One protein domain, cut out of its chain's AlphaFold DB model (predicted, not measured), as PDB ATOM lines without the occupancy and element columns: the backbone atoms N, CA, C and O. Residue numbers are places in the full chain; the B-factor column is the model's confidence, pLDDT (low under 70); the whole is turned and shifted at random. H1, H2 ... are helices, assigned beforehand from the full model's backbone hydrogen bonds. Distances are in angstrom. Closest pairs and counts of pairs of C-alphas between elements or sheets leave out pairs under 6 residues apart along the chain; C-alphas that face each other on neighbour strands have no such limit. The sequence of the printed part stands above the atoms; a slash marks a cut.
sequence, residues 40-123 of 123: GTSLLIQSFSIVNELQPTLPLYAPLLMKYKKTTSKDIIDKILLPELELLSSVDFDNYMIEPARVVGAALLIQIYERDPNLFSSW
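AT A GLANCE: This is residues 40 to 123 of the 123 residues of an uncharacterized protein of Enterobacter asburiae (UniProt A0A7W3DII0). Helices H1, H3 and H5 cross steeply as the core, with H4 and short H2 at opposite ends of the long axis. The printed part, 84 residues with five named helices, H1 to H5 in order, and no named strand, is all helix and compact: radius of gyration of the C-alphas 12.3 A, spans 34 by 25 by 24 A.

HOW THE PARTS SIT: H1, residues 40 to 54, touches H5, residues 101 to 115, at a steep tilt of 67 degrees; the closest C-alphas, Ser 47 and Ala 106, are 4.3 A apart. H3, residues 73 to 85, touches H1 with residues 73 to 77 alone, closest C-alphas Ser 73 and Thr 41, 5.1 A. H4, residues 90 to 98, and H2, residues 63 to 66, touch no helix. O i to N i+4 pairs are within hydrogen-bond range throughout H1 and H5, 5 of 9 in H3, 4 of 5 in H4; H2 is too short.

IN THESE COORDINATES: H1, 20.9 A long, begins at C-alpha 40 (209.182, 224.082, 283.538). H5, 21.0 A long, ends at C-alpha 115 (226.888, 211.377, 287.304).

THE WHOLE: The printed part has no cut and no long link. Residues 56 to 70 and 119 to 123 have pLDDT under 70.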
ATOM      1  N   GLY A  40     208.080 224.985 283.852       90.50
ATOM      2  CA  GLY A  40     209.182 224.082 283.538       90.50
ATOM      3  C   GLY A  40     210.066 224.616 282.416       90.50
ATOM      4  O   GLY A  40     211.282 224.627 282.555       90.50
ATOM      5  N   THR A  41     209.482 225.138 281.331       87.44
ATOM      6  CA  THR A  41     210.259 225.747 280.236       87.44
ATOM      7  C   THR A  41     211.096 226.913 280.746       87.44
ATOM      8  O   THR A  41     212.282 226.997 280.450       87.44
ATOM      9  N   SER A  42     210.482 227.797 281.531       89.06
ATOM     10  CA  SER A  42     211.166 228.949 282.109       89.06
ATOM     11  C   SER A  42     212.304 228.530 283.044       89.06
ATOM     12  O   SER A  42     213.419 229.030 282.904       89.06
ATOM     13  N   LEU A  43     212.061 227.553 283.928       92.19
ATOM     14  CA  LEU A  43     213.091 227.003 284.805       92.19
ATOM     15  C   LEU A  43     214.259 226.425 284.002       92.19
ATOM     16  O   LEU A  43     215.403 226.772 284.280       92.19
ATOM     17  N   LEU A  44     213.984 225.597 282.990       88.19
ATOM     18  CA  LEU A  44     215.019 224.978 282.163       88.19
ATOM     19  C   LEU A  44     215.869 226.024 281.442       88.19
ATOM     20  O   LEU A  44     217.088 225.972 281.541       88.19
ATOM     21  N   ILE A  45     215.252 227.002 280.768       84.94
ATOM     22  CA  ILE A  45     215.982 228.057 280.044       84.94
ATOM     23  C   ILE A  45     216.922 228.815 280.981       84.94
ATOM     24  O   ILE A  45     218.092 229.005 280.658       84.94
ATOM     25  N   GLN A  46     216.415 229.246 282.137       87.88
ATOM     26  CA  GLN A  46     217.192 230.034 283.093       87.88
ATOM     27  C   GLN A  46     218.295 229.196 283.749       87.88
ATOM     28  O   GLN A  46     219.413 229.676 283.911       87.88
ATOM     29  N   SER A  47     218.007 227.931 284.061       89.25
ATOM     30  CA  SER A  47     218.990 226.996 284.616       89.25
ATOM     31  C   SER A  47     220.111 226.732 283.618       89.25
ATOM     32  O   SER A  47     221.278 226.876 283.960       89.25
ATOM     33  N   PHE A  48     219.774 226.444 282.358       84.25
ATOM     34  CA  PHE A  48     220.764 226.310 281.295       84.25
ATOM     35  C   PHE A  48     221.606 227.581 281.161       84.25
ATOM     36  O   PHE A  48     222.826 227.455 281.127       84.25
ATOM     37  N   SER A  49     220.983 228.775 281.161       83.31
ATOM     38  CA  SER A  49     221.687 230.077 281.159       83.31
ATOM     39  C   SER A  49     222.818 230.114 282.175       83.31
ATOM     40  O   SER A  49     223.957 230.399 281.816       83.31
ATOM     41  N   ILE A  50     222.508 229.751 283.418       86.94
ATOM     42  CA  ILE A  50     223.479 229.715 284.509       86.94
ATOM     43  C   ILE A  50     224.556 228.659 284.244       86.94
ATOM     44  O   ILE A  50     225.739 228.940 284.416       86.94
ATOM     45  N   VAL A  51     224.184 227.458 283.792       84.12
ATOM     46  CA  VAL A  51     225.180 226.408 283.547       84.12
ATOM     47  C   VAL A  51     226.169 226.796 282.445       84.12
ATOM     48  O   VAL A  51     227.357 226.563 282.623       84.12
ATOM     49  N   ASN A  52     225.746 227.435 281.349       79.38
ATOM     50  CA  ASN A  52     226.710 227.902 280.337       79.38
ATOM     51  C   ASN A  52     227.637 228.996 280.852       79.38
ATOM     52  O   ASN A  52     228.769 229.093 280.384       79.38
ATOM     53  N   GLU A  53     227.154 229.857 281.745       81.81
ATOM     54  CA  GLU A  53     227.991 230.893 282.347       81.81
ATOM     55  C   GLU A  53     229.054 230.271 283.263       81.81
ATOM     56  O   GLU A  53     230.210 230.690 283.233       81.81
ATOM     57  N   LEU A  54     228.683 229.244 284.035       80.00
ATOM     58  CA  LEU A  54     229.578 228.572 284.981       80.00
ATOM     59  C   LEU A  54     230.512 227.552 284.317       80.00
ATOM     60  O   LEU A  54     231.664 227.406 284.719       80.00
ATOM     61  N   GLN A  55     230.015 226.826 283.318       74.38
ATOM     62  CA  GLN A  55     230.702 225.727 282.645       74.38
ATOM     63  C   GLN A  55     230.435 225.779 281.127       74.38
ATOM     64  O   GLN A  55     229.704 224.950 280.581       74.38
ATOM     65  N   PRO A  56     231.053 226.729 280.402       65.94
ATOM     66  CA  PRO A  56     230.797 226.969 278.974       65.94
ATOM     67  C   PRO A  56     231.178 225.801 278.050       65.94
ATOM     68  O   PRO A  56     230.826 225.798 276.871       65.94
ATOM     69  N   THR A  57     231.912 224.811 278.561       65.00
ATOM     70  CA  THR A  57     232.283 223.586 277.843       65.00
ATOM     71  C   THR A  57     231.241 222.473 277.960       65.00
ATOM     72  O   THR A  57     231.356 221.486 277.236       65.00
ATOM     73  N   LEU A  58     230.223 222.613 278.822       64.50
ATOM     74  CA  LEU A  58     229.124 221.657 278.932       64.50
ATOM     75  C   LEU A  58     228.137 221.839 277.767       64.50
ATOM     76  O   LEU A  58     227.443 222.855 277.696       64.50
ATOM     77  N   PRO A  59     227.975 220.854 276.865       57.88
ATOM     78  CA  PRO A  59     227.080 220.969 275.716       57.88
ATOM     79  C   PRO A  59     225.611 220.712 276.108       57.88
ATOM     80  O   PRO A  59     224.909 219.971 275.429       57.88
ATOM     81  N   LEU A  60     225.120 221.289 277.206       60.03
ATOM     82  CA  LEU A  60     223.818 220.942 277.798       60.03
ATOM     83  C   LEU A  60     222.603 221.460 277.013       60.03
ATOM     84  O   LEU A  60     221.523 220.873 277.068       60.03
ATOM     85  N   TYR A  61     222.773 222.534 276.246       56.62
ATOM     86  CA  TYR A  61     221.662 223.293 275.658       56.62
ATOM     87  C   TYR A  61     220.904 222.575 274.546       56.62
ATOM     88  O   TYR A  61     219.710 222.798 274.351       56.62
ATOM     89  N   ALA A  62     221.608 221.761 273.770       47.56
ATOM     90  CA  ALA A  62     221.062 221.144 272.571       47.56
ATOM     91  C   ALA A  62     220.513 219.729 272.825       47.56
ATOM     92  O   ALA A  62     219.394 219.455 272.398       47.56
ATOM     93  N   PRO A  63     221.201 218.821 273.539       52.03
ATOM     94  CA  PRO A  63     220.775 217.425 273.598       52.03
ATOM     95  C   PRO A  63     219.482 217.217 274.397       52.03
ATOM     96  O   PRO A  63     218.585 216.521 273.920       52.03
ATOM     97  N   LEU A  64     219.328 217.882 275.553       53.00
ATOM     98  CA  LEU A  64     218.144 217.753 276.419       53.00
ATOM     99  C   LEU A  64     216.848 218.206 275.731       53.00
ATOM    100  O   LEU A  64     215.801 217.594 275.913       53.00
ATOM    101  N   LEU A  65     216.914 219.265 274.919       54.16
ATOM    102  CA  LEU A  65     215.744 219.843 274.250       54.16
ATOM    103  C   LEU A  65     215.522 219.278 272.837       54.16
ATOM    104  O   LEU A  65     214.383 219.212 272.378       54.16
ATOM    105  N   MET A  66     216.583 218.875 272.124       47.59
ATOM    106  CA  MET A  66     216.487 218.439 270.723       47.59
ATOM    107  C   MET A  66     216.260 216.935 270.558       47.59
ATOM    108  O   MET A  66     215.662 216.529 269.558       47.59
ATOM    109  N   LYS A  67     216.715 216.101 271.503       51.72
ATOM    110  CA  LYS A  67     216.595 214.639 271.399       51.72
ATOM    111  C   LYS A  67     215.178 214.159 271.695       51.72
ATOM    112  O   LYS A  67     214.645 213.281 271.018       51.72
ATOM    113  N   TYR A  68     214.499 214.846 272.603       52.91
ATOM    114  CA  TYR A  68     213.133 214.536 272.958       52.91
ATOM    115  C   TYR A  68     212.091 215.361 272.191       52.91
ATOM    116  O   TYR A  68     211.315 216.115 272.774       52.91
ATOM    117  N   LYS A  69     211.985 215.167 270.874       51.81
ATOM    118  CA  LYS A  69     210.992 215.877 270.034       51.81
ATOM    119  C   LYS A  69     209.521 215.752 270.493       51.81
ATOM    120  O   LYS A  69     208.673 216.458 269.954       51.81
ATOM    121  N   LYS A  70     209.206 214.860 271.445       59.59
ATOM    122  CA  LYS A  70     207.878 214.675 272.062       59.59
ATOM    123  C   LYS A  70     207.827 214.925 273.579       59.59
ATOM    124  O   LYS A  70     206.741 214.839 274.140       59.59
ATOM    125  N   THR A  71     208.949 215.201 274.243       71.81
ATOM    126  CA  THR A  71     208.980 215.398 275.703       71.81
ATOM    127  C   THR A  71     208.782 216.868 275.997       71.81
ATOM    128  O   THR A  71     209.465 217.736 275.454       71.81
ATOM    129  N   THR A  72     207.807 217.150 276.846       79.62
ATOM    130  CA  THR A  72     207.531 218.513 277.281       79.62
ATOM    131  C   THR A  72     208.549 218.941 278.335       79.62
ATOM    132  O   THR A  72     209.167 218.117 279.006       79.62
ATOM    133  N   SER A  73     208.714 220.243 278.542       82.75
ATOM    134  CA  SER A  73     209.486 220.744 279.685       82.75
ATOM    135  C   SER A  73     208.940 220.218 281.015       82.75
ATOM    136  O   SER A  73     209.725 219.905 281.901       82.75
ATOM    137  N   LYS A  74     207.614 220.043 281.129       88.25
ATOM    138  CA  LYS A  74     206.972 219.365 282.260       88.25
ATOM    139  C   LYS A  74     207.552 217.963 282.464       88.25
ATOM    140  O   LYS A  74     207.975 217.658 283.566       88.25
ATOM    141  N   ASP A  75     207.622 217.148 281.414       85.81
ATOM    142  CA  ASP A  75     208.187 215.797 281.507       85.81
ATOM    143  C   ASP A  75     209.654 215.793 281.960       85.81
ATOM    144  O   ASP A  75     210.035 214.925 282.736       85.81
ATOM    145  N   ILE A  76     210.473 216.744 281.494       84.31
ATOM    146  CA  ILE A  76     211.872 216.875 281.937       84.31
ATOM    147  C   ILE A  76     211.927 217.223 283.429       84.31
ATOM    148  O   ILE A  76     212.712 216.630 284.164       84.31
ATOM    149  N   ILE A  77     211.083 218.153 283.889       89.56
ATOM    150  CA  ILE A  77     210.987 218.465 285.319       89.56
ATOM    151  C   ILE A  77     210.583 217.207 286.105       89.56
ATOM    152  O   ILE A  77     211.317 216.786 286.991       89.56
ATOM    153  N   ASP A  78     209.462 216.582 285.744       89.88
ATOM    154  CA  ASP A  78     208.846 215.492 286.511       89.88
ATOM    155  C   ASP A  78     209.680 214.206 286.538       89.88
ATOM    156  O   ASP A  78     209.691 213.503 287.543       89.88
ATOM    157  N   LYS A  79     210.331 213.853 285.423       86.81
ATOM    158  CA  LYS A  79     210.992 212.544 285.259       86.81
ATOM    159  C   LYS A  79     212.498 212.592 285.447       86.81
ATOM    160  O   LYS A  79     213.108 211.536 285.568       86.81
ATOM    161  N   ILE A  80     213.091 213.782 285.391       85.38
ATOM    162  CA  ILE A  80     214.543 213.945 285.447       85.38
ATOM    163  C   ILE A  80     214.908 214.822 286.635       85.38
ATOM    164  O   ILE A  80     215.544 214.332 287.549       85.38
ATOM    165  N   LEU A  81     214.478 216.086 286.671       88.31
ATOM    166  CA  LEU A  81     214.956 217.024 287.695       88.31
ATOM    167  C   LEU A  81     214.400 216.758 289.097       88.31
ATOM    168  O   LEU A  81     215.161 216.792 290.055       88.31
ATOM    169  N   LEU A  82     213.093 216.528 289.246       89.56
ATOM    170  CA  LEU A  82     212.505 216.325 290.575       89.56
ATOM    171  C   LEU A  82     212.971 215.029 291.255       89.56
ATOM    172  O   LEU A  82     213.273 215.102 292.443       89.56
ATOM    173  N   PRO A  83     213.108 213.885 290.554       89.50
ATOM    174  CA  PRO A  83     213.666 212.675 291.157       89.50
ATOM    175  C   PRO A  83     215.086 212.848 291.711       89.50
ATOM    176  O   PRO A  83     215.435 212.197 292.689       89.50
ATOM    177  N   GLU A  84     215.904 213.749 291.151       87.31
ATOM    178  CA  GLU A  84     217.236 214.027 291.708       87.31
ATOM    179  C   GLU A  84     217.193 214.605 293.118       87.31
ATOM    180  O   GLU A  84     218.108 214.364 293.901       87.31
ATOM    181  N   LEU A  85     216.135 215.341 293.463       86.56
ATOM    182  CA  LEU A  85     215.983 215.902 294.804       86.56
ATOM    183  C   LEU A  85     215.888 214.807 295.866       86.56
ATOM    184  O   LEU A  85     216.339 215.013 296.988       86.56
ATOM    185  N   GLU A  86     215.324 213.649 295.516       84.50
ATOM    186  CA  GLU A  86     215.197 212.502 296.423       84.50
ATOM    187  C   GLU A  86     216.548 211.827 296.700       84.50
ATOM    188  O   GLU A  86     216.688 211.094 297.677       84.50
ATOM    189  N   LEU A  87     217.547 212.078 295.850       85.25
ATOM    190  CA  LEU A  87     218.901 211.540 295.979       85.25
ATOM    191  C   LEU A  87     219.831 212.465 296.773       85.25
ATOM    192  O   LEU A  87     220.966 212.084 297.068       85.25
ATOM    193  N   LEU A  88     219.377 213.677 297.103       84.38
ATOM    194  CA  LEU A  88     220.149 214.637 297.880       84.38
ATOM    195  C   LEU A  88     220.247 214.214 299.346       84.38
ATOM    196  O   LEU A  88     219.344 213.598 299.914       84.38
ATOM    197  N   SER A  89     221.349 214.604 299.988       85.06
ATOM    198  CA  SER A  89     221.414 214.557 301.446       85.06
ATOM    199  C   SER A  89     220.366 215.504 302.042       85.06
ATOM    200  O   SER A  89     219.973 216.485 301.410       85.06
ATOM    201  N   SER A  90     219.933 215.263 303.283       82.06
ATOM    202  CA  SER A  90     218.965 216.149 303.947       82.06
ATOM    203  C   SER A  90     219.467 217.595 304.047       82.06
ATOM    204  O   SER A  90     218.688 218.528 303.915       82.06
ATOM    205  N   VAL A  91     220.779 217.776 304.232       80.81
ATOM    206  CA  VAL A  91     221.413 219.100 304.314       80.81
ATOM    207  C   VAL A  91     221.375 219.808 302.961       80.81
ATOM    208  O   VAL A  91     221.018 220.982 302.892       80.81
ATOM    209  N   ASP A  92     221.709 219.103 301.877       84.00
ATOM    210  CA  ASP A  92     221.670 219.679 300.528       84.00
ATOM    211  C   ASP A  92     220.235 219.993 300.100       84.00
ATOM    212  O   ASP A  92     219.985 221.037 299.500       84.00
ATOM    213  N   PHE A  93     219.282 219.137 300.471       87.19
ATOM    214  CA  PHE A  93     217.862 219.364 300.238       87.19
ATOM    215  C   PHE A  93     217.373 220.653 300.915       87.19
ATOM    216  O   PHE A  93     216.792 221.508 300.243       87.19
ATOM    217  N   ASP A  94     217.646 220.831 302.212       89.06
ATOM    218  CA  ASP A  94     217.237 222.026 302.964       89.06
ATOM    219  C   ASP A  94     217.857 223.303 302.381       89.06
ATOM    220  O   ASP A  94     217.171 224.318 302.223       89.06
ATOM    221  N   ASN A  95     219.133 223.237 301.986       90.38
ATOM    222  CA  ASN A  95     219.809 224.341 301.309       90.38
ATOM    223  C   ASN A  95     219.146 224.659 299.961       90.38
ATOM    224  O   ASN A  95     218.911 225.822 299.642       90.38
ATOM    225  N   TYR A  96     218.783 223.645 299.175       91.50
ATOM    226  CA  TYR A  96     218.145 223.863 297.877       91.50
ATOM    227  C   TYR A  96     216.762 224.500 298.028       91.50
ATOM    228  O   TYR A  96     216.392 225.341 297.215       91.50
ATOM    229  N   MET A  97     216.001 224.181 299.078       92.50
ATOM    230  CA  MET A  97     214.657 224.742 299.274       92.50
ATOM    231  C   MET A  97     214.631 226.274 299.391       92.50
ATOM    232  O   MET A  97     213.647 226.891 298.966       92.50
ATOM    233  N   ILE A  98     215.693 226.886 299.929       93.88
ATOM    234  CA  ILE A  98     215.785 228.341 300.133       93.88
ATOM    235  C   ILE A  98     216.427 229.088 298.957       93.88
ATOM    236  O   ILE A  98     216.191 230.287 298.796       93.88
ATOM    237  N   GLU A  99     217.201 228.395 298.124       94.62
ATOM    238  CA  GLU A  99     217.885 228.989 296.975       94.62
ATOM    239  C   GLU A  99     216.910 229.330 295.834       94.62
ATOM    240  O   GLU A  99     215.857 228.695 295.693       94.62
ATOM    241  N   PRO A 100     217.226 230.315 294.971       96.19
ATOM    242  CA  PRO A 100     216.402 230.620 293.809       96.19
ATOM    243  C   PRO A 100     216.242 229.399 292.902       96.19
ATOM    244  O   PRO A 100     217.221 228.728 292.567       96.19
ATOM    245  N   ALA A 101     215.026 229.154 292.416       95.50
ATOM    246  CA  ALA A 101     214.713 227.938 291.672       95.50
ATOM    247  C   ALA A 101     215.631 227.700 290.460       95.50
ATOM    248  O   ALA A 101     216.050 226.573 290.222       95.50
ATOM    249  N   ARG A 102     216.000 228.757 289.724       93.00
ATOM    250  CA  ARG A 102     216.959 228.667 288.602       93.00
ATOM    251  C   ARG A 102     218.359 228.199 289.010       93.00
ATOM    252  O   ARG A 102     219.030 227.561 288.210       93.00
ATOM    253  N   VAL A 103     218.802 228.527 290.226       92.62
ATOM    254  CA  VAL A 103     220.112 228.114 290.752       92.62
ATOM    255  C   VAL A 103     220.062 226.633 291.100       92.62
ATOM    256  O   VAL A 103     220.929 225.882 290.667       92.62
ATOM    257  N   VAL A 104     218.998 226.199 291.779       94.56
ATOM    258  CA  VAL A 104     218.758 224.778 292.073       94.56
ATOM    259  C   VAL A 104     218.665 223.959 290.791       94.56
ATOM    260  O   VAL A 104     219.343 222.947 290.653       94.56
ATOM    261  N   GLY A 105     217.890 224.421 289.808       92.50
ATOM    262  CA  GLY A 105     217.791 223.752 288.514       92.50
ATOM    263  C   GLY A 105     219.144 223.635 287.805       92.50
ATOM    264  O   GLY A 105     219.439 222.590 287.232       92.50
ATOM    265  N   ALA A 106     219.995 224.663 287.877       89.62
ATOM    266  CA  ALA A 106     221.346 224.612 287.320       89.62
ATOM    267  C   ALA A 106     222.240 223.602 288.058       89.62
ATOM    268  O   ALA A 106     222.919 222.808 287.410       89.62
ATOM    269  N   ALA A 107     222.205 223.598 289.393       90.19
ATOM    270  CA  ALA A 107     222.972 222.668 290.215       90.19
ATOM    271  C   ALA A 107     222.589 221.208 289.928       90.19
ATOM    272  O   ALA A 107     223.465 220.383 289.674       90.19
ATOM    273  N   LEU A 108     221.288 220.911 289.853       90.25
ATOM    274  CA  LEU A 108     220.795 219.578 289.505       90.25
ATOM    275  C   LEU A 108     221.218 219.162 288.090       90.25
ATOM    276  O   LEU A 108     221.642 218.029 287.890       90.25
ATOM    277  N   LEU A 109     221.154 220.064 287.103       86.69
ATOM    278  CA  LEU A 109     221.620 219.766 285.742       86.69
ATOM    279  C   LEU A 109     223.112 219.411 285.704       86.69
ATOM    280  O   LEU A 109     223.492 218.483 284.987       86.69
ATOM    281  N   ILE A 110     223.942 220.128 286.467       84.94
ATOM    282  CA  ILE A 110     225.375 219.832 286.597       84.94
ATOM    283  C   ILE A 110     225.564 218.464 287.255       84.94
ATOM    284  O   ILE A 110     226.259 217.622 286.699       84.94
ATOM    285  N   GLN A 111     224.883 218.198 288.371       86.00
ATOM    286  CA  GLN A 111     224.982 216.927 289.089       86.00
ATOM    287  C   GLN A 111     224.565 215.729 288.223       86.00
ATOM    288  O   GLN A 111     225.253 214.707 288.197       86.00
ATOM    289  N   ILE A 112     223.460 215.851 287.478       84.69
ATOM    290  CA  ILE A 112     223.009 214.815 286.540       84.69
ATOM    291  C   ILE A 112     224.090 214.553 285.491       84.69
ATOM    292  O   ILE A 112     224.404 213.395 285.213       84.69
ATOM    293  N   TYR A 113     224.656 215.617 284.917       79.50
ATOM    294  CA  TYR A 113     225.710 215.502 283.916       79.50
ATOM    295  C   TYR A 113     226.973 214.848 284.481       79.50
ATOM    296  O   TYR A 113     227.552 213.988 283.829       79.50
ATOM    297  N   GLU A 114     227.411 215.238 285.676       82.00
ATOM    298  CA  GLU A 114     228.602 214.669 286.311       82.00
ATOM    299  C   GLU A 114     228.421 213.184 286.630       82.00
ATOM    300  O   GLU A 114     229.359 212.399 286.471       82.00
ATOM    301  N   ARG A 115     227.210 212.780 287.032       83.62
ATOM    302  CA  ARG A 115     226.888 211.377 287.304       83.62
ATOM    303  C   ARG A 115     226.782 210.541 286.033       83.62
ATOM    304  O   ARG A 115     227.281 209.419 286.003       83.62
ATOM    305  N   ASP A 116     226.106 211.054 285.010       77.75
ATOM    306  CA  ASP A 116     225.963 210.381 283.723       77.75
ATOM    307  C   ASP A 116     226.072 211.385 282.560       77.75
ATOM    308  O   ASP A 116     225.060 211.877 282.044       77.75
ATOM    309  N   PRO A 117     227.303 211.638 282.074       75.00
ATOM    310  CA  PRO A 117     227.535 212.512 280.925       75.00
ATOM    311  C   PRO A 117     226.849 211.994 279.657       75.00
ATOM    312  O   PRO A 117     226.578 212.753 278.722       75.00
ATOM    313  N   ASN A 118     226.564 210.687 279.622       70.56
ATOM    314  CA  ASN A 118     225.923 210.028 278.506       70.56
ATOM    315  C   ASN A 118     224.403 209.986 278.617       70.56
ATOM    316  O   ASN A 118     223.765 209.628 277.627       70.56
ATOM    317  N   LEU A 119     223.789 210.405 279.724       67.75
ATOM    318  CA  LEU A 119     222.327 210.494 279.830       67.75
ATOM    319  C   LEU A 119     221.752 211.352 278.694       67.75
ATOM    320  O   LEU A 119     220.686 211.087 278.140       67.75
ATOM    321  N   PHE A 120     222.527 212.353 278.290       58.56
ATOM    322  CA  PHE A 120     222.193 213.273 277.215       58.56
ATOM    323  C   PHE A 120     222.682 212.818 275.831       58.56
ATOM    324  O   PHE A 120     222.232 213.361 274.821       58.56
ATOM    325  N   SER A 121     223.564 211.815 275.753       52.38
ATOM    326  CA  SER A 121     224.125 211.291 274.499       52.38
ATOM    327  C   SER A 121     223.524 209.938 274.073       52.38
ATOM    328  O   SER A 121     223.358 209.712 272.874       52.38
ATOM    329  N   SER A 122     223.091 209.081 275.007       44.22
ATOM    330  CA  SER A 122     222.842 207.637 274.806       44.22
ATOM    331  C   SER A 122     221.379 207.185 274.635       44.22
ATOM    332  O   SER A 122     221.148 206.011 274.369       44.22
ATOM    333  N   TRP A 123     220.402 208.099 274.704       41.38
ATOM    334  CA  TRP A 123     218.966 207.823 274.454       41.38
ATOM    335  C   TRP A 123     218.429 208.263 273.091       41.38
ATOM    336  O   TRP A 123     217.802 209.340 273.029       41.38
TER     337      TRP A 123